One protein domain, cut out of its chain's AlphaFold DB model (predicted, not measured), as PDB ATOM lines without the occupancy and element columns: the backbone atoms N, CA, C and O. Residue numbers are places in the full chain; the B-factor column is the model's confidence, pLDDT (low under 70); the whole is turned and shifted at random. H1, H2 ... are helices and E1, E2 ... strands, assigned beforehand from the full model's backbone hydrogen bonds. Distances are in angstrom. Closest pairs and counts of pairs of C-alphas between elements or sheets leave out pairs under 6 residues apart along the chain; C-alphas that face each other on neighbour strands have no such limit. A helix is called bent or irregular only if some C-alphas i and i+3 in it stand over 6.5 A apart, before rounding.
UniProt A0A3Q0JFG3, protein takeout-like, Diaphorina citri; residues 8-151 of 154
ATOM      1  N   LEU A   8     208.623 247.859  92.109       47.81
ATOM      2  CA  LEU A   8     208.824 247.236  90.798       47.81
ATOM      3  C   LEU A   8     207.633 247.590  89.914       47.81
ATOM      4  O   LEU A   8     206.504 247.189  90.205       47.81
ATOM      5  N   LEU A   9     207.910 248.339  88.847       47.91
ATOM      6  CA  LEU A   9     206.959 248.604  87.779       47.91
ATOM      7  C   LEU A   9     207.216 247.635  86.629       47.91
ATOM      8  O   LEU A   9     208.293 247.646  86.035       47.91
ATOM      9  N   VAL A  10     206.214 246.826  86.297       53.34
ATOM     10  CA  VAL A  10     206.229 245.999  85.084       53.34
ATOM     11  C   VAL A  10     205.178 246.556  84.125       53.34
ATOM     12  O   VAL A  10     203.984 246.328  84.343       53.34
ATOM     13  N   PRO A  11     205.578 247.317  83.090       46.03
ATOM     14  CA  PRO A  11     204.645 247.802  82.087       46.03
ATOM     15  C   PRO A  11     204.279 246.656  81.136       46.03
ATOM     16  O   PRO A  11     205.098 246.196  80.343       46.03
ATOM     17  N   ILE A  12     203.028 246.202  81.190       47.62
ATOM     18  CA  ILE A  12     202.419 245.362  80.150       47.62
ATOM     19  C   ILE A  12     201.489 246.304  79.386       47.62
ATOM     20  O   ILE A  12     200.709 246.985  80.031       47.62
ATOM     21  N   ARG A  13     201.587 246.423  78.052       50.56
ATOM     22  CA  ARG A  13     200.799 247.371  77.216       50.56
ATOM     23  C   ARG A  13     199.407 247.707  77.807       50.56
ATOM     24  O   ARG A  13     198.501 246.884  77.746       50.56
ATOM     25  N   GLY A  14     199.247 248.916  78.361       52.59
ATOM     26  CA  GLY A  14     197.984 249.418  78.936       52.59
ATOM     27  C   GLY A  14     197.695 249.067  80.410       52.59
ATOM     28  O   GLY A  14     196.684 249.506  80.946       52.59
ATOM     29  N   MET A  15     198.563 248.324  81.092       50.84
ATOM     30  CA  MET A  15     198.414 247.899  82.486       50.84
ATOM     31  C   MET A  15     199.733 248.110  83.243       50.84
ATOM     32  O   MET A  15     200.764 247.525  82.903       50.84
ATOM     33  N   GLY A  16     199.700 248.958  84.273       59.56
ATOM     34  CA  GLY A  16     200.826 249.172  85.175       59.56
ATOM     35  C   GLY A  16     200.658 248.317  86.426       59.56
ATOM     36  O   GLY A  16     199.800 248.595  87.263       59.56
ATOM     37  N   LEU A  17     201.467 247.267  86.575       54.19
ATOM     38  CA  LEU A  17     201.553 246.570  87.857       54.19
ATOM     39  C   LEU A  17     202.605 247.274  88.717       54.19
ATOM     40  O   LEU A  17     203.783 247.280  88.355       54.19
ATOM     41  N   PHE A  18     202.171 247.859  89.833       61.78
ATOM     42  CA  PHE A  18     203.017 248.596  90.768       61.78
ATOM     43  C   PHE A  18     203.110 247.827  92.083       61.78
ATOM     44  O   PHE A  18     202.281 247.962  92.980       61.78
ATOM     45  N   ARG A  19     204.149 247.013  92.250       54.97
ATOM     46  CA  ARG A  19     204.378 246.393  93.558       54.97
ATOM     47  C   ARG A  19     205.150 247.363  94.442       54.97
ATOM     48  O   ARG A  19     206.294 247.653  94.109       54.97
ATOM     49  N   ALA A  20     204.568 247.810  95.554       59.19
ATOM     50  CA  ALA A  20     205.232 248.663  96.536       59.19
ATOM     51  C   ALA A  20     205.431 247.897  97.850       59.19
ATOM     52  O   ALA A  20     204.513 247.713  98.643       59.19
ATOM     53  N   ASN A  21     206.656 247.447  98.105       51.44
ATOM     54  CA  ASN A  21     206.965 246.820  99.388       51.44
ATOM     55  C   ASN A  21     207.248 247.927 100.412       51.44
ATOM     56  O   ASN A  21     208.292 248.559 100.327       51.44
ATOM     57  N   LEU A  22     206.359 248.186 101.369       59.59
ATOM     58  CA  LEU A  22     206.636 249.120 102.463       59.59
ATOM     59  C   LEU A  22     207.263 248.334 103.625       59.59
ATOM     60  O   LEU A  22     206.586 247.839 104.507       59.59
ATOM     61  N   ILE A  23     208.587 248.171 103.643       54.88
ATOM     62  CA  ILE A  23     209.275 247.427 104.723       54.88
ATOM     63  C   ILE A  23     209.433 248.327 105.966       54.88
ATOM     64  O   ILE A  23     210.523 248.507 106.501       54.88
ATOM     65  N   THR A  24     208.358 248.991 106.383       65.75
ATOM     66  CA  THR A  24     208.337 249.883 107.544       65.75
ATOM     67  C   THR A  24     207.040 249.710 108.327       65.75
ATOM     68  O   THR A  24     206.056 249.186 107.805       65.75
ATOM     69  N   GLY A  25     207.066 250.092 109.603       73.69
ATOM     70  CA  GLY A  25     205.882 250.078 110.454       73.69
ATOM     71  C   GLY A  25     204.938 251.227 110.103       73.69
ATOM     72  O   GLY A  25     205.384 252.328 109.779       73.69
ATOM     73  N   LEU A  26     203.635 250.973 110.172       86.06
ATOM     74  CA  LEU A  26     202.588 251.979 110.069       86.06
ATOM     75  C   LEU A  26     202.060 252.275 111.471       86.06
ATOM     76  O   LEU A  26     201.504 251.400 112.131       86.06
ATOM     77  N   PHE A  27     202.217 253.523 111.904       89.88
ATOM     78  CA  PHE A  27     201.608 254.016 113.130       89.88
ATOM     79  C   PHE A  27     200.326 254.776 112.795       89.88
ATOM     80  O   PHE A  27     200.329 255.672 111.950       89.88
ATOM     81  N   LEU A  28     199.241 254.405 113.462       90.69
ATOM     82  CA  LEU A  28     197.938 255.042 113.371       90.69
ATOM     83  C   LEU A  28     197.624 255.694 114.709       90.69
ATOM     84  O   LEU A  28     197.767 255.069 115.758       90.69
ATOM     85  N   GLU A  29     197.148 256.928 114.651       95.94
ATOM     86  CA  GLU A  29     196.565 257.642 115.778       95.94
ATOM     87  C   GLU A  29     195.303 258.339 115.270       95.94
ATOM     88  O   GLU A  29     195.335 258.999 114.231       95.94
ATOM     89  N   SER A  30     194.180 258.128 115.951       94.06
ATOM     90  CA  SER A  30     192.887 258.700 115.572       94.06
ATOM     91  C   SER A  30     191.992 258.840 116.787       94.06
ATOM     92  O   SER A  30     191.998 257.977 117.664       94.06
ATOM     93  N   ASP A  31     191.146 259.864 116.793       97.31
ATOM     94  CA  ASP A  31     189.963 259.852 117.644       97.31
ATOM     95  C   ASP A  31     188.999 258.762 117.159       97.31
ATOM     96  O   ASP A  31     188.874 258.510 115.954       97.31
ATOM     97  N   TYR A  32     188.334 258.095 118.098       94.81
ATOM     98  CA  TYR A  32     187.333 257.074 117.824       94.81
ATOM     99  C   TYR A  32     186.076 257.307 118.666       94.81
ATOM    100  O   TYR A  32     186.145 257.804 119.789       94.81
ATOM    101  N   ASP A  33     184.940 256.888 118.117       96.75
ATOM    102  CA  ASP A  33     183.667 256.713 118.812       96.75
ATOM    103  C   ASP A  33     183.072 255.390 118.322       96.75
ATOM    104  O   ASP A  33     182.752 255.236 117.141       96.75
ATOM    105  N   ILE A  34     183.026 254.396 119.206       93.81
ATOM    106  CA  ILE A  34     182.561 253.047 118.896       93.81
ATOM    107  C   ILE A  34     181.459 252.640 119.865       93.81
ATOM    108  O   ILE A  34     181.564 252.780 121.083       93.81
ATOM    109  N   ASN A  35     180.423 252.031 119.296       94.62
ATOM    110  CA  ASN A  35     179.422 251.256 120.006       94.62
ATOM    111  C   ASN A  35     179.056 250.046 119.139       94.62
ATOM    112  O   ASN A  35     178.218 250.143 118.241       94.62
ATOM    113  N   GLY A  36     179.739 248.925 119.356       92.19
ATOM    114  CA  GLY A  36     179.661 247.764 118.475       92.19
ATOM    115  C   GLY A  36     180.260 246.505 119.090       92.19
ATOM    116  O   GLY A  36     180.185 246.291 120.302       92.19
ATOM    117  N   ARG A  37     180.824 245.641 118.241       89.38
ATOM    118  CA  ARG A  37     181.484 244.394 118.643       89.38
ATOM    119  C   ARG A  37     182.761 244.190 117.832       89.38
ATOM    120  O   ARG A  37     182.744 244.463 116.637       89.38
ATOM    121  N   ALA A  38     183.822 243.688 118.460       86.06
ATOM    122  CA  ALA A  38     184.911 243.017 117.746       86.06
ATOM    123  C   ALA A  38     184.706 241.515 117.890       86.06
ATOM    124  O   ALA A  38     184.687 241.002 119.015       86.06
ATOM    125  N   LEU A  39     184.523 240.817 116.769       86.88
ATOM    126  CA  LEU A  39     184.085 239.423 116.755       86.88
ATOM    127  C   LEU A  39     182.809 239.253 117.612       86.88
ATOM    128  O   LEU A  39     181.730 239.723 117.247       86.88
ATOM    129  N   LEU A  40     182.924 238.626 118.788       87.00
ATOM    130  CA  LEU A  40     181.819 238.403 119.731       87.00
ATOM    131  C   LEU A  40     181.823 239.362 120.932       87.00
ATOM    132  O   LEU A  40     180.845 239.397 121.683       87.00
ATOM    133  N   VAL A  41     182.893 240.134 121.132       86.38
ATOM    134  CA  VAL A  41     183.076 240.968 122.326       86.38
ATOM    135  C   VAL A  41     182.474 242.351 122.093       86.38
ATOM    136  O   VAL A  41     182.865 243.023 121.137       86.38
ATOM    137  N   PRO A  42     181.538 242.814 122.942       89.56
ATOM    138  CA  PRO A  42     181.022 244.172 122.853       89.56
ATOM    139  C   PRO A  42     182.128 245.180 123.164       89.56
ATOM    140  O   PRO A  42     182.833 245.053 124.162       89.56
ATOM    141  N   ILE A  43     182.250 246.201 122.321       92.94
ATOM    142  CA  ILE A  43     183.188 247.306 122.505       92.94
ATOM    143  C   ILE A  43     182.392 248.597 122.473       92.94
ATOM    144  O   ILE A  43     181.636 248.857 121.533       92.94
ATOM    145  N   ARG A  44     182.574 249.413 123.509       95.44
ATOM    146  CA  ARG A  44     182.012 250.754 123.580       95.44
ATOM    147  C   ARG A  44     183.027 251.713 124.176       95.44
ATOM    148  O   ARG A  44     183.603 251.417 125.219       95.44
ATOM    149  N   GLY A  45     183.189 252.872 123.562       95.75
ATOM    150  CA  GLY A  45     184.063 253.920 124.070       95.75
ATOM    151  C   GLY A  45     184.198 255.065 123.085       95.75
ATOM    152  O   GLY A  45     183.856 254.928 121.912       95.75
ATOM    153  N   MET A  46     184.710 256.179 123.585       97.19
ATOM    154  CA  MET A  46     185.082 257.334 122.781       97.19
ATOM    155  C   MET A  46     186.387 257.885 123.336       97.19
ATOM    156  O   MET A  46     186.488 258.136 124.537       97.19
ATOM    157  N   GLY A  47     187.388 258.079 122.489       96.38
ATOM    158  CA  GLY A  47     188.692 258.556 122.931       96.38
ATOM    159  C   GLY A  47     189.749 258.397 121.858       96.38
ATOM    160  O   GLY A  47     189.442 258.385 120.672       96.38
ATOM    161  N   LEU A  48     191.002 258.251 122.284       97.44
ATOM    162  CA  LEU A  48     192.118 258.081 121.367       97.44
ATOM    163  C   LEU A  48     192.372 256.598 121.084       97.44
ATOM    164  O   LEU A  48     192.544 255.792 122.004       97.44
ATOM    165  N   PHE A  49     192.425 256.262 119.805       95.88
ATOM    166  CA  PHE A  49     192.858 254.979 119.281       95.88
ATOM    167  C   PHE A  49     194.284 255.105 118.747       95.88
ATOM    168  O   PHE A  49     194.612 256.053 118.028       95.88
ATOM    169  N   ARG A  50     195.127 254.128 119.080       97.50
ATOM    170  CA  ARG A  50     196.470 253.981 118.518       97.50
ATOM    171  C   ARG A  50     196.674 252.571 118.014       97.50
ATOM    172  O   ARG A  50     196.301 251.621 118.698       97.50
ATOM    173  N   ALA A  51     197.338 252.429 116.877       94.69
ATOM    174  CA  ALA A  51     197.809 251.135 116.420       94.69
ATOM    175  C   ALA A  51     199.201 251.219 115.804       94.69
ATOM    176  O   ALA A  51     199.549 252.191 115.139       94.69
ATOM    177  N   ASN A  52     199.990 250.176 116.017       93.62
ATOM    178  CA  ASN A  52     201.263 249.955 115.356       93.62
ATOM    179  C   ASN A  52     201.165 248.662 114.547       93.62
ATOM    180  O   ASN A  52     200.935 247.592 115.111       93.62
ATOM    181  N   LEU A  53     201.312 248.780 113.232       91.62
ATOM    182  CA  LEU A  53     201.279 247.670 112.294       91.62
ATOM    183  C   LEU A  53     202.685 247.480 111.733       91.62
ATOM    184  O   LEU A  53     203.260 248.416 111.180       91.62
ATOM    185  N   THR A  54     203.249 246.283 111.831       90.69
ATOM    186  CA  THR A  54     204.597 245.983 111.334       90.69
ATOM    187  C   THR A  54     204.545 245.107 110.084       90.69
ATOM    188  O   THR A  54     203.563 244.412 109.820       90.69
ATOM    189  N   ASN A  55     205.620 245.151 109.288       88.19
ATOM    190  CA  ASN A  55     205.774 244.356 108.063       88.19
ATOM    191  C   ASN A  55     204.616 244.537 107.058       88.19
ATOM    192  O   ASN A  55     204.161 243.573 106.441       88.19
ATOM    193  N   VAL A  56     204.134 245.773 106.895       86.31
ATOM    194  CA  VAL A  56     202.986 246.078 106.032       86.31
ATOM    195  C   VAL A  56     203.401 246.109 104.559       86.31
ATOM    196  O   VAL A  56     204.101 247.006 104.119       86.31
ATOM    197  N   ASN A  57     202.933 245.176 103.740       85.62
ATOM    198  CA  ASN A  57     203.160 245.176 102.295       85.62
ATOM    199  C   ASN A  57     201.912 245.635 101.533       85.62
ATOM    200  O   ASN A  57     200.805 245.221 101.869       85.62
ATOM    201  N   ALA A  58     202.089 246.435 100.477       85.50
ATOM    202  CA  ALA A  58     201.008 246.884  99.608       85.50
ATOM    203  C   ALA A  58     201.260 246.472  98.149       85.50
ATOM    204  O   ALA A  58     202.125 246.983  97.433       85.50
ATOM    205  N   HIS A  59     200.438 245.559  97.660       85.62
ATOM    206  CA  HIS A  59     200.398 245.187  96.256       85.62
ATOM    207  C   HIS A  59     199.389 246.075  95.530       85.62
ATOM    208  O   HIS A  59     198.186 245.918  95.716       85.62
ATOM    209  N   VAL A  60     199.877 247.000  94.697       85.25
ATOM    210  CA  VAL A  60     199.030 247.935  93.951       85.25
ATOM    211  C   VAL A  60     198.961 247.521  92.482       85.25
ATOM    212  O   VAL A  60     199.961 247.315  91.792       85.25
ATOM    213  N   LYS A  61     197.751 247.398  91.958       83.50
ATOM    214  CA  LYS A  61     197.509 247.184  90.536       83.50
ATOM    215  C   LYS A  61     196.737 248.374  90.004       83.50
ATOM    216  O   LYS A  61     195.632 248.631  90.464       83.50
ATOM    217  N   MET A  62     197.315 249.072  89.032       82.06
ATOM    218  CA  MET A  62     196.688 250.229  88.407       82.06
ATOM    219  C   MET A  62     196.444 249.944  86.928       82.06
ATOM    220  O   MET A  62     197.366 249.737  86.133       82.06
ATOM    221  N   ASN A  63     195.174 249.931  86.555       81.56
ATOM    222  CA  ASN A  63     194.729 249.769  85.183       81.56
ATOM    223  C   ASN A  63     194.406 251.147  84.612       81.56
ATOM    224  O   ASN A  63     193.761 251.969  85.260       81.56
ATOM    225  N   GLY A  64     194.815 251.403  83.375       80.94
ATOM    226  CA  GLY A  64     194.591 252.703  82.764       80.94
ATOM    227  C   GLY A  64     194.754 252.676  81.260       80.94
ATOM    228  O   GLY A  64     194.759 251.627  80.620       80.94
ATOM    229  N   LYS A  65     194.852 253.855  80.663       80.88
ATOM    230  CA  LYS A  65     195.191 254.003  79.247       80.88
ATOM    231  C   LYS A  65     196.084 255.212  79.058       80.88
ATOM    232  O   LYS A  65     195.997 256.189  79.798       80.88
ATOM    233  N   VAL A  66     196.909 255.156  78.023       82.19
ATOM    234  CA  VAL A  66     197.650 256.325  77.562       82.19
ATOM    235  C   VAL A  66     196.747 257.129  76.631       82.19
ATOM    236  O   VAL A  66     196.165 256.582  75.693       82.19
ATOM    237  N   ILE A  67     196.612 258.422  76.901       84.12
ATOM    238  CA  ILE A  67     195.862 259.367  76.076       84.12
ATOM    239  C   ILE A  67     196.806 260.425  75.512       84.12
ATOM    240  O   ILE A  67     197.696 260.912  76.206       84.12
ATOM    241  N   LYS A  68     196.594 260.812  74.252       86.19
ATOM    242  CA  LYS A  68     197.345 261.894  73.608       86.19
ATOM    243  C   LYS A  68     196.613 263.221  73.781       86.19
ATOM    244  O   LYS A  68     195.448 263.340  73.409       86.19
ATOM    245  N   LYS A  69     197.300 264.230  74.316       83.88
ATOM    246  CA  LYS A  69     196.822 265.616  74.435       83.88
ATOM    247  C   LYS A  69     197.937 266.555  73.986       83.88
ATOM    248  O   LYS A  69     199.040 266.487  74.511       83.88
ATOM    249  N   LYS A  70     197.662 267.433  73.015       84.50
ATOM    250  CA  LYS A  70     198.628 268.434  72.506       84.50
ATOM    251  C   LYS A  70     199.999 267.834  72.122       84.50
ATOM    252  O   LYS A  70     201.039 268.406  72.424       84.50
ATOM    253  N   GLY A  71     199.995 266.655  71.494       84.62
ATOM    254  CA  GLY A  71     201.216 265.953  71.071       84.62
ATOM    255  C   GLY A  71     201.983 265.229  72.186       84.62
ATOM    256  O   GLY A  71     202.997 264.607  71.894       84.62
ATOM    257  N   GLN A  72     201.503 265.268  73.432       84.31
ATOM    258  CA  GLN A  72     202.103 264.573  74.572       84.31
ATOM    259  C   GLN A  72     201.201 263.435  75.058       84.31
ATOM    260  O   GLN A  72     199.975 263.496  74.943       84.31
ATOM    261  N   GLU A  73     201.819 262.387  75.593       83.19
ATOM    262  CA  GLU A  73     201.137 261.223  76.151       83.19
ATOM    263  C   GLU A  73     200.967 261.369  77.663       83.19
ATOM    264  O   GLU A  73     201.914 261.698  78.374       83.19
ATOM    265  N   TYR A  74     199.758 261.106  78.152       82.12
ATOM    266  CA  TYR A  74     199.377 261.160  79.564       82.12
ATOM    267  C   TYR A  74     198.761 259.830  79.972       82.12
ATOM    268  O   TYR A  74     198.070 259.201  79.170       82.12
ATOM    269  N   PHE A  75     198.968 259.416  81.217       81.38
ATOM    270  CA  PHE A  75     198.313 258.230  81.753       81.38
ATOM    271  C   PHE A  75     196.999 258.630  82.428       81.38
ATOM    272  O   PHE A  75     196.958 259.515  83.281       81.38
ATOM    273  N   GLU A  76     195.910 257.985  82.027       81.31
ATOM    274  CA  GLU A  76     194.609 258.092  82.680       81.31
ATOM    275  C   GLU A  76     194.336 256.788  83.430       81.31
ATOM    276  O   GLU A  76     194.192 255.736  82.794       81.31
ATOM    277  N   SER A  77     194.279 256.864  84.765       82.75
ATOM    278  CA  SER A  77     193.880 255.730  85.602       82.75
ATOM    279  C   SER A  77     192.392 255.463  85.403       82.75
ATOM    280  O   SER A  77     191.591 256.395  85.294       82.75
ATOM    281  N   LYS A  78     192.026 254.187  85.314       82.69
ATOM    282  CA  LYS A  78     190.632 253.736  85.237       82.69
ATOM    283  C   LYS A  78     190.195 253.004  86.494       82.69
ATOM    284  O   LYS A  78     189.026 253.076  86.845       82.69
ATOM    285  N   ASP A  79     191.102 252.225  87.064       84.62
ATOM    286  CA  ASP A  79     190.827 251.339  88.181       84.62
ATOM    287  C   ASP A  79     192.130 251.070  88.931       84.62
ATOM    288  O   ASP A  79     193.148 250.720  88.322       84.62
ATOM    289  N   THR A  80     192.081 251.224  90.250       87.19
ATOM    290  CA  THR A  80     193.208 250.962  91.143       87.19
ATOM    291  C   THR A  80     192.780 249.970  92.210       87.19
ATOM    292  O   THR A  80     191.862 250.220  92.988       87.19
ATOM    293  N   MET A  81     193.490 248.851  92.296       89.62
ATOM    294  CA  MET A  81     193.289 247.826  93.312       89.62
ATOM    295  C   MET A  81     194.496 247.764  94.238       89.62
ATOM    296  O   MET A  81     195.632 247.667  93.773       89.62
ATOM    297  N   ILE A  82     194.244 247.758  95.541       90.75
ATOM    298  CA  ILE A  82     195.257 247.548  96.570       90.75
ATOM    299  C   ILE A  82     194.975 246.231  97.278       90.75
ATOM    300  O   ILE A  82     193.833 245.921  97.614       90.75
ATOM    301  N   LYS A  83     196.037 245.463  97.515       91.81
ATOM    302  CA  LYS A  83     196.036 244.317  98.417       91.81
ATOM    303  C   LYS A  83     197.086 244.495  99.495       91.81
ATOM    304  O   LYS A  83     198.251 244.737  99.178       91.81
ATOM    305  N   LEU A  84     196.666 244.389 100.747       89.31
ATOM    306  CA  LEU A  84     197.516 244.572 101.912       89.31
ATOM    307  C   LEU A  84     197.900 243.217 102.512       89.31
ATOM    308  O   LEU A  84     197.079 242.312 102.666       89.31
ATOM    309  N   THR A  85     199.165 243.100 102.894       89.81
ATOM    310  CA  THR A  85     199.644 242.075 103.822       89.81
ATOM    311  C   THR A  85     200.125 242.801 105.062       89.81
ATOM    312  O   THR A  85     200.947 243.702 104.950       89.81
ATOM    313  N   ILE A  86     199.614 242.439 106.230       90.62
ATOM    314  CA  ILE A  86     200.013 243.028 107.509       90.62
ATOM    315  C   ILE A  86     200.652 241.905 108.322       90.62
ATOM    316  O   ILE A  86     200.124 240.796 108.334       90.62
ATOM    317  N   GLY A  87     201.816 242.166 108.918       90.50
ATOM    318  CA  GLY A  87     202.530 241.169 109.713       90.50
ATOM    319  C   GLY A  87     201.979 241.084 111.125       90.50
ATOM    320  O   GLY A  87     201.215 240.179 111.436       90.50
ATOM    321  N   GLU A  88     202.373 242.025 111.980       91.75
ATOM    322  CA  GLU A  88     201.876 242.103 113.355       91.75
ATOM    323  C   GLU A  88     201.111 243.403 113.559       91.75
ATOM    324  O   GLU A  88     201.429 244.426 112.950       91.75
ATOM    325  N   THR A  89     200.111 243.368 114.434       94.12
ATOM    326  CA  THR A  89     199.328 244.540 114.823       94.12
ATOM    327  C   THR A  89     199.248 244.612 116.337       94.12
ATOM    328  O   THR A  89     198.927 243.626 116.993       94.12
ATOM    329  N   GLN A  90     199.529 245.790 116.881       95.94
ATOM    330  CA  GLN A  90     199.298 246.132 118.280       95.94
ATOM    331  C   GLN A  90     198.382 247.345 118.328       95.94
ATOM    332  O   GLN A  90     198.683 248.362 117.707       95.94
ATOM    333  N   ALA A  91     197.273 247.245 119.048       95.56
ATOM    334  CA  ALA A  91     196.238 248.264 119.121       95.56
ATOM    335  C   ALA A  91     195.947 248.657 120.571       95.56
ATOM    336  O   ALA A  91     196.008 247.839 121.488       95.56
ATOM    337  N   HIS A  92     195.586 249.920 120.775       97.38
ATOM    338  CA  HIS A  92     195.146 250.432 122.059       97.38
ATOM    339  C   HIS A  92     193.984 251.405 121.883       97.38
ATOM    340  O   HIS A  92     194.094 252.399 121.163       97.38
ATOM    341  N   PHE A  93     192.893 251.135 122.587       96.69
ATOM    342  CA  PHE A  93     191.729 252.005 122.692       96.69
ATOM    343  C   PHE A  93     191.688 252.604 124.096       96.69
ATOM    344  O   PHE A  93     191.516 251.885 125.087       96.69
ATOM    345  N   GLY A  94     191.845 253.925 124.181       96.75
ATOM    346  CA  GLY A  94     191.690 254.669 125.427       96.75
ATOM    347  C   GLY A  94     190.219 254.925 125.757       96.75
ATOM    348  O   GLY A  94     189.391 255.016 124.859       96.75
ATOM    349  N   ASN A  95     189.890 255.088 127.040       96.56
ATOM    350  CA  ASN A  95     188.538 255.439 127.502       96.56
ATOM    351  C   ASN A  95     187.422 254.476 127.027       96.56
ATOM    352  O   ASN A  95     186.295 254.885 126.731       96.56
ATOM    353  N   LEU A  96     187.728 253.178 126.958       96.69
ATOM    354  CA  LEU A  96     186.700 252.152 126.806       96.69
ATOM    355  C   LEU A  96     185.805 252.128 128.053       96.69
ATOM    356  O   LEU A  96     186.257 252.397 129.165       96.69
ATOM    357  N   PHE A  97     184.519 251.835 127.862       95.81
ATOM    358  CA  PHE A  97     183.524 251.711 128.934       95.81
ATOM    359  C   PHE A  97     183.519 252.894 129.920       95.81
ATOM    360  O   PHE A  97     183.352 252.707 131.122       95.81
ATOM    361  N   ASN A  98     183.699 254.115 129.406       93.56
ATOM    362  CA  ASN A  98     183.794 255.350 130.195       93.56
ATOM    363  C   ASN A  98     184.916 255.328 131.255       93.56
ATOM    364  O   ASN A  98     184.766 255.913 132.327       93.56
ATOM    365  N   GLY A  99     186.025 254.642 130.966       92.94
ATOM    366  CA  GLY A  99     187.217 254.629 131.811       92.94
ATOM    367  C   GLY A  99     187.258 253.514 132.857       92.94
ATOM    368  O   GLY A  99     188.130 253.549 133.722       92.94
ATOM    369  N   ASP A 100     186.366 252.521 132.788       96.62
ATOM    370  CA  ASP A 100     186.478 251.318 133.621       96.62
ATOM    371  C   ASP A 100     187.781 250.578 133.286       96.62
ATOM    372  O   ASP A 100     187.948 250.065 132.176       96.62
ATOM    373  N   SER A 101     188.730 250.556 134.225       95.12
ATOM    374  CA  SER A 101     190.077 250.034 133.986       95.12
ATOM    375  C   SER A 101     190.091 248.528 133.743       95.12
ATOM    376  O   SER A 101     190.841 248.064 132.886       95.12
ATOM    377  N   VAL A 102     189.240 247.773 134.441       96.31
ATOM    378  CA  VAL A 102     189.186 246.309 134.347       96.31
ATOM    379  C   VAL A 102     188.646 245.896 132.985       96.31
ATOM    380  O   VAL A 102     189.262 245.084 132.292       96.31
ATOM    381  N   LEU A 103     187.523 246.483 132.565       95.12
ATOM    382  CA  LEU A 103     186.945 246.209 131.252       95.12
ATOM    383  C   LEU A 103     187.846 246.730 130.129       95.12
ATOM    384  O   LEU A 103     188.040 246.039 129.131       95.12
ATOM    385  N   SER A 104     188.449 247.908 130.302       95.25
ATOM    386  CA  SER A 104     189.376 248.474 129.317       95.25
ATOM    387  C   SER A 104     190.596 247.585 129.087       95.25
ATOM    388  O   SER A 104     190.972 247.355 127.936       95.25
ATOM    389  N   GLU A 105     191.221 247.080 130.153       96.12
ATOM    390  CA  GLU A 105     192.387 246.199 130.057       96.12
ATOM    391  C   GLU A 105     192.008 244.855 129.426       96.12
ATOM    392  O   GLU A 105     192.654 244.421 128.470       96.12
ATOM    393  N   ALA A 106     190.919 244.238 129.892       95.56
ATOM    394  CA  ALA A 106     190.439 242.968 129.356       95.56
ATOM    395  C   ALA A 106     190.093 243.065 127.861       95.56
ATOM    396  O   ALA A 106     190.473 242.193 127.078       95.56
ATOM    397  N   THR A 107     189.419 244.138 127.438       95.12
ATOM    398  CA  THR A 107     189.055 244.344 126.032       95.12
ATOM    399  C   THR A 107     190.268 244.659 125.163       95.12
ATOM    400  O   THR A 107     190.387 244.079 124.086       95.12
ATOM    401  N   ASN A 108     191.204 245.505 125.608       96.56
ATOM    402  CA  ASN A 108     192.442 245.737 124.856       96.56
ATOM    403  C   ASN A 108     193.265 244.451 124.720       96.56
ATOM    404  O   ASN A 108     193.799 244.177 123.645       96.56
ATOM    405  N   LYS A 109     193.341 243.633 125.774       96.88
ATOM    406  CA  LYS A 109     194.003 242.328 125.718       96.88
ATOM    407  C   LYS A 109     193.338 241.411 124.692       96.88
ATOM    408  O   LYS A 109     194.028 240.909 123.813       96.88
ATOM    409  N   PHE A 110     192.011 241.280 124.741       95.69
ATOM    410  CA  PHE A 110     191.254 240.497 123.763       95.69
ATOM    411  C   PHE A 110     191.520 240.963 122.323       95.69
ATOM    412  O   PHE A 110     191.792 240.138 121.455       95.69
ATOM    413  N   ILE A 111     191.486 242.272 122.063       95.44
ATOM    414  CA  ILE A 111     191.744 242.821 120.723       95.44
ATOM    415  C   ILE A 111     193.142 242.437 120.236       95.44
ATOM    416  O   ILE A 111     193.283 242.015 119.095       95.44
ATOM    417  N   ASN A 112     194.166 242.556 121.083       96.88
ATOM    418  CA  ASN A 112     195.541 242.236 120.693       96.88
ATOM    419  C   ASN A 112     195.772 240.729 120.516       96.88
ATOM    420  O   ASN A 112     196.468 240.328 119.588       96.88
ATOM    421  N   GLU A 113     195.152 239.887 121.347       96.81
ATOM    422  CA  GLU A 113     195.201 238.422 121.202       96.81
ATOM    423  C   GLU A 113     194.534 237.939 119.905       96.81
ATOM    424  O   GLU A 113     194.936 236.916 119.356       96.81
ATOM    425  N   ASN A 114     193.556 238.693 119.394       96.25
ATOM    426  CA  ASN A 114     192.797 238.372 118.183       96.25
ATOM    427  C   ASN A 114     193.081 239.357 117.032       96.25
ATOM    428  O   ASN A 114     192.288 239.468 116.096       96.25
ATOM    429  N   ALA A 115     194.194 240.097 117.090       94.25
ATOM    430  CA  ALA A 115     194.442 241.218 116.184       94.25
ATOM    431  C   ALA A 115     194.473 240.790 114.712       94.25
ATOM    432  O   ALA A 115     193.957 241.507 113.862       94.25
ATOM    433  N   ASN A 116     195.031 239.615 114.413       92.00
ATOM    434  CA  ASN A 116     195.107 239.104 113.046       92.00
ATOM    435  C   ASN A 116     193.719 238.830 112.458       92.00
ATOM    436  O   ASN A 116     193.437 239.281 111.353       92.00
ATOM    437  N   ASP A 117     192.836 238.164 113.205       93.69
ATOM    438  CA  ASP A 117     191.481 237.854 112.737       93.69
ATOM    439  C   ASP A 117     190.658 239.132 112.547       93.69
ATOM    440  O   ASP A 117     190.001 239.310 111.521       93.69
ATOM    441  N   ILE A 118     190.762 240.065 113.500       94.00
ATOM    442  CA  ILE A 118     190.098 241.371 113.416       94.00
ATOM    443  C   ILE A 118     190.605 242.150 112.199       94.00
ATOM    444  O   ILE A 118     189.805 242.712 111.452       94.00
ATOM    445  N   VAL A 119     191.925 242.183 111.976       92.75
ATOM    446  CA  VAL A 119     192.527 242.843 110.812       92.75
ATOM    447  C   VAL A 119     192.033 242.206 109.520       92.75
ATOM    448  O   VAL A 119     191.635 242.939 108.622       92.75
ATOM    449  N   GLU A 120     192.008 240.879 109.410       93.19
ATOM    450  CA  GLU A 120     191.507 240.190 108.215       93.19
ATOM    451  C   GLU A 120     190.025 240.491 107.939       93.19
ATOM    452  O   GLU A 120     189.650 240.642 106.774       93.19
ATOM    453  N   GLU A 121     189.201 240.653 108.979       92.06
ATOM    454  CA  GLU A 121     187.787 241.023 108.849       92.06
ATOM    455  C   GLU A 121     187.608 242.448 108.296       92.06
ATOM    456  O   GLU A 121     186.800 242.671 107.391       92.06
ATOM    457  N   VAL A 122     188.381 243.420 108.792       90.56
ATOM    458  CA  VAL A 122     188.243 244.834 108.384       90.56
ATOM    459  C   VAL A 122     189.063 245.199 107.143       90.56
ATOM    460  O   VAL A 122     188.751 246.177 106.454       90.56
ATOM    461  N   LYS A 123     190.103 244.422 106.821       92.94
ATOM    462  CA  LYS A 123     191.048 244.688 105.727       92.94
ATOM    463  C   LYS A 123     190.371 244.947 104.377       92.94
ATOM    464  O   LYS A 123     190.784 245.908 103.731       92.94
ATOM    465  N   PRO A 124     189.338 244.203 103.930       95.06
ATOM    466  CA  PRO A 124     188.690 244.475 102.645       95.06
ATOM    467  C   PRO A 124     188.114 245.896 102.532       95.06
ATOM    468  O   PRO A 124     188.221 246.524 101.479       95.06
ATOM    469  N   ALA A 125     187.541 246.430 103.616       93.62
ATOM    470  CA  ALA A 125     187.013 247.792 103.635       93.62
ATOM    471  C   ALA A 125     188.145 248.834 103.582       93.62
ATOM    472  O   ALA A 125     188.048 249.816 102.845       93.62
ATOM    473  N   ILE A 126     189.242 248.586 104.306       91.00
ATOM    474  CA  ILE A 126     190.441 249.436 104.281       91.00
ATOM    475  C   ILE A 126     191.060 249.455 102.879       91.00
ATOM    476  O   ILE A 126     191.356 250.527 102.352       91.00
ATOM    477  N   GLU A 127     191.220 248.287 102.252       94.62
ATOM    478  CA  GLU A 127     191.734 248.145 100.886       94.62
ATOM    479  C   GLU A 127     190.886 248.929  99.884       94.62
ATOM    480  O   GLU A 127     191.441 249.637  99.047       94.62
ATOM    481  N   MET A 128     189.555 248.859  99.994       94.75
ATOM    482  CA  MET A 128     188.635 249.599  99.130       94.75
ATOM    483  C   MET A 128     188.816 251.116  99.265       94.75
ATOM    484  O   MET A 128     188.967 251.808  98.257       94.75
ATOM    485  N   VAL A 129     188.844 251.639 100.494       92.31
ATOM    486  CA  VAL A 129     189.031 253.080 100.738       92.31
ATOM    487  C   VAL A 129     190.403 253.538 100.245       92.31
ATOM    488  O   VAL A 129     190.505 254.548  99.547       92.31
ATOM    489  N   ALA A 130     191.459 252.782 100.546       90.56
ATOM    490  CA  ALA A 130     192.807 253.095 100.087       90.56
ATOM    491  C   ALA A 130     192.901 253.075  98.549       90.56
ATOM    492  O   ALA A 130     193.530 253.956  97.962       90.56
ATOM    493  N   SER A 131     192.233 252.121  97.892       92.31
ATOM    494  CA  SER A 131     192.108 252.041  96.433       92.31
ATOM    495  C   SER A 131     191.482 253.297  95.834       92.31
ATOM    496  O   SER A 131     192.039 253.859  94.893       92.31
ATOM    497  N   MET A 132     190.362 253.761  96.394       91.81
ATOM    498  CA  MET A 132     189.678 254.977  95.938       91.81
ATOM    499  C   MET A 132     190.567 256.215  96.099       91.81
ATOM    500  O   MET A 132     190.702 257.009  95.171       91.81
ATOM    501  N   LEU A 133     191.232 256.348  97.252       90.12
ATOM    502  CA  LEU A 133     192.146 257.460  97.517       90.12
ATOM    503  C   LEU A 133     193.344 257.461  96.560       90.12
ATOM    504  O   LEU A 133     193.701 258.513  96.024       90.12
ATOM    505  N   LEU A 134     193.967 256.300  96.323       87.00
ATOM    506  CA  LEU A 134     195.071 256.203  95.369       87.00
ATOM    507  C   LEU A 134     194.618 256.473  93.936       87.00
ATOM    508  O   LEU A 134     195.371 257.120  93.210       87.00
ATOM    509  N   ASP A 135     193.427 256.035  93.526       88.62
ATOM    510  CA  ASP A 135     192.918 256.326  92.182       88.62
ATOM    511  C   ASP A 135     192.707 257.831  91.971       88.62
ATOM    512  O   ASP A 135     193.147 258.392  90.962       88.62
ATOM    513  N   ASP A 136     192.134 258.517  92.963       88.38
ATOM    514  CA  ASP A 136     191.953 259.970  92.947       88.38
ATOM    515  C   ASP A 136     193.290 260.717  92.873       88.38
ATOM    516  O   ASP A 136     193.445 261.663  92.089       88.38
ATOM    517  N   ILE A 137     194.277 260.300  93.672       86.56
ATOM    518  CA  ILE A 137     195.628 260.877  93.661       86.56
ATOM    519  C   ILE A 137     196.296 260.630  92.305       86.56
ATOM    520  O   ILE A 137     196.806 261.570  91.688       86.56
ATOM    521  N   ALA A 138     196.254 259.395  91.804       83.38
ATOM    522  CA  ALA A 138     196.835 259.017  90.524       83.38
ATOM    523  C   ALA A 138     196.227 259.831  89.380       83.38
ATOM    524  O   ALA A 138     196.954 260.386  88.555       83.38
ATOM    525  N   ASN A 139     194.906 259.990  89.365       83.88
ATOM    526  CA  ASN A 139     194.216 260.798  88.370       83.88
ATOM    527  C   ASN A 139     194.575 262.289  88.465       83.88
ATOM    528  O   ASN A 139     194.710 262.937  87.427       83.88
ATOM    529  N   LYS A 140     194.778 262.850  89.662       84.56
ATOM    530  CA  LYS A 140     195.225 264.248  89.825       84.56
ATOM    531  C   LYS A 140     196.657 264.466  89.333       84.56
ATOM    532  O   LYS A 140     196.942 265.504  88.733       84.56
ATOM    533  N   ILE A 141     197.546 263.500  89.558       80.88
ATOM    534  CA  ILE A 141     198.960 263.593  89.176       80.88
ATOM    535  C   ILE A 141     199.135 263.295  87.679       80.88
ATOM    536  O   ILE A 141     199.590 264.149  86.914       80.88
ATOM    537  N   PHE A 142     198.734 262.109  87.223       75.38
ATOM    538  CA  PHE A 142     199.064 261.611  85.883       75.38
ATOM    539  C   PHE A 142     198.257 262.250  84.748       75.38
ATOM    540  O   PHE A 142     198.717 262.262  83.607       75.38
ATOM    541  N   LYS A 143     197.108 262.883  85.034       73.31
ATOM    542  CA  LYS A 143     196.407 263.697  84.022       73.31
ATOM    543  C   LYS A 143     197.161 264.974  83.655       73.31
ATOM    544  O   LYS A 143     196.902 265.521  82.582       73.31
ATOM    545  N   ASN A 144     198.057 265.441  84.524       78.25
ATOM    546  CA  ASN A 144     198.763 266.713  84.374       78.25
ATOM    547  C   ASN A 144     200.256 266.543  84.065       78.25
ATOM    548  O   ASN A 144     200.888 267.489  83.596       78.25
ATOM    549  N   ILE A 145     200.816 265.350  84.279       79.56
ATOM    550  CA  ILE A 145     202.228 265.059  84.021       79.56
ATOM    551  C   ILE A 145     202.345 264.096  82.830       79.56
ATOM    552  O   ILE A 145     201.775 263.005  82.882       79.56
ATOM    553  N   PRO A 146     203.085 264.463  81.766       78.81
ATOM    554  CA  PRO A 146     203.337 263.561  80.648       78.81
ATOM    555  C   PRO A 146     204.057 262.287  81.096       78.81
ATOM    556  O   PRO A 146     204.982 262.349  81.910       78.81
ATOM    557  N   VAL A 147     203.686 261.146  80.513       71.31
ATOM    558  CA  VAL A 147     204.249 259.820  80.825       71.31
ATOM    559  C   VAL A 147     205.775 259.824  80.719       71.31
ATOM    560  O   VAL A 147     206.441 259.302  81.605       71.31
ATOM    561  N   SER A 148     206.332 260.500  79.711       70.69
ATOM    562  CA  SER A 148     207.781 260.602  79.478       70.69
ATOM    563  C   SER A 148     208.563 261.308  80.591       70.69
ATOM    564  O   SER A 148     209.770 261.117  80.699       70.69
ATOM    565  N   LYS A 149     207.906 262.122  81.430       69.25
ATOM    566  CA  LYS A 149     208.549 262.760  82.593       69.25
ATOM    567  C   LYS A 149     208.540 261.882  83.840       69.25
ATOM    568  O   LYS A 149     209.381 262.072  84.710       69.25
ATOM    569  N   VAL A 150     207.583 260.963  83.938       66.94
ATOM    570  CA  VAL A 150     207.475 260.004  85.049       66.94
ATOM    571  C   VAL A 150     208.305 258.754  84.756       66.94
ATOM    572  O   VAL A 150     208.933 258.200  85.652       66.94
ATOM    573  N   PHE A 151     208.341 258.346  83.487       63.56
ATOM    574  CA  PHE A 151     209.094 257.205  82.978       63.56
ATOM    575  C   PHE A 151     209.992 257.675  81.830       63.56
ATOM    576  O   PHE A 151     209.636 257.489  80.664       63.56
TER     577      PHE A 151
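This is residues 8 to 151 of the 154 residues of the protein "protein takeout-like" of Diaphorina citri (UniProt A0A3Q0JFG3). The domain is a long rod of two twisted sheets set one after the other along its length, with the long helix H2 over one face of the sheet E1 E2 E5 E6 and its first turns, residues 115 to 121, reaching the sheet E3 E4 E7. H1 covers part of the smaller sheet at one end of the rod, the turn between E5 and E6 makes the other end, and E3 and E4 bend sharply. The printed part has 144 residues, in the order E1 E2 E3 E4 E5 E6 E7 H1 H2 H3; both sheets are antiparallel and the class is mixed, helices and strands. It is loose, with a radius of gyration of the C-alphas of 19.9 A and spans of 67 by 24 by 23 A.

E1, residues 8 to 12, and E2, residues 15 to 21, form a hairpin, with N 10 and O 17 3.2 A apart. E2 is the antiparallel neighbour of E5, residues 57 to 69, with N 18 and O 60 at 3.0 A. E5 and E6, residues 72 to 85, form a hairpin, with N 61 and O 81 at 2.8 A. E3, residues 26 to 38, and E4, residues 41 to 54, form a hairpin, with N 34 and O 45 at 2.9 A; E3 bends by 124 degrees at residue 35 and E4 by 115 degrees at residue 45. E4 runs on into E5 at 77 degrees, and E6 runs on into E7, residues 88 to 93, at 81 degrees. E7 is the antiparallel neighbour of E4, with N 52 and O 90 at 2.8 A. H1, residues 101 to 113, is on the sheet E3 E4 E7 at a height over the sheet of 7.3 A; its closest C-alphas to E7 are those of Asn 112 and Gln 90, 5.9 A apart. H2, residues 115 to 142, is on the sheet E1 E2 E5 E6 at a height over the sheet of 6.8 A, two layers with the helix on one face; it runs along E6, at 4 degrees on the local plane, and the C-alphas of Ser 131 and Met 81 are the closest, 5.4 A apart. H2 is irregular, with C-alphas 121 and 124 7.2 A apart and a kink of 51 degrees near residue 122. H3, residues 147 to 150, is on that sheet too, over none of its strands, with the C-alphas of Val 147 and Tyr 74 the closest at 5.2 A. Every O i to N i+4 pair is within hydrogen-bond range in H1, 22 of 24 in H2, and H3 is too short for one.

E1 begins at C-alpha 8 (208.824, 247.236, 90.798). E3 is 21.3 A long, E4 24.7 A, E5 35.1 A and E6 37.0 A. H1 is 18.0 A long, and H2 runs 36.8 A to C-alpha 142 (199.064, 261.611, 85.883).

The C-alphas of Gly 71 and Val 102 are the two farthest apart, 67.3 A. The printed part has no cut and no long link. Mean pLDDT of the printed part is 85.1; residues 8 to 24 and 149 to 151 are under 70.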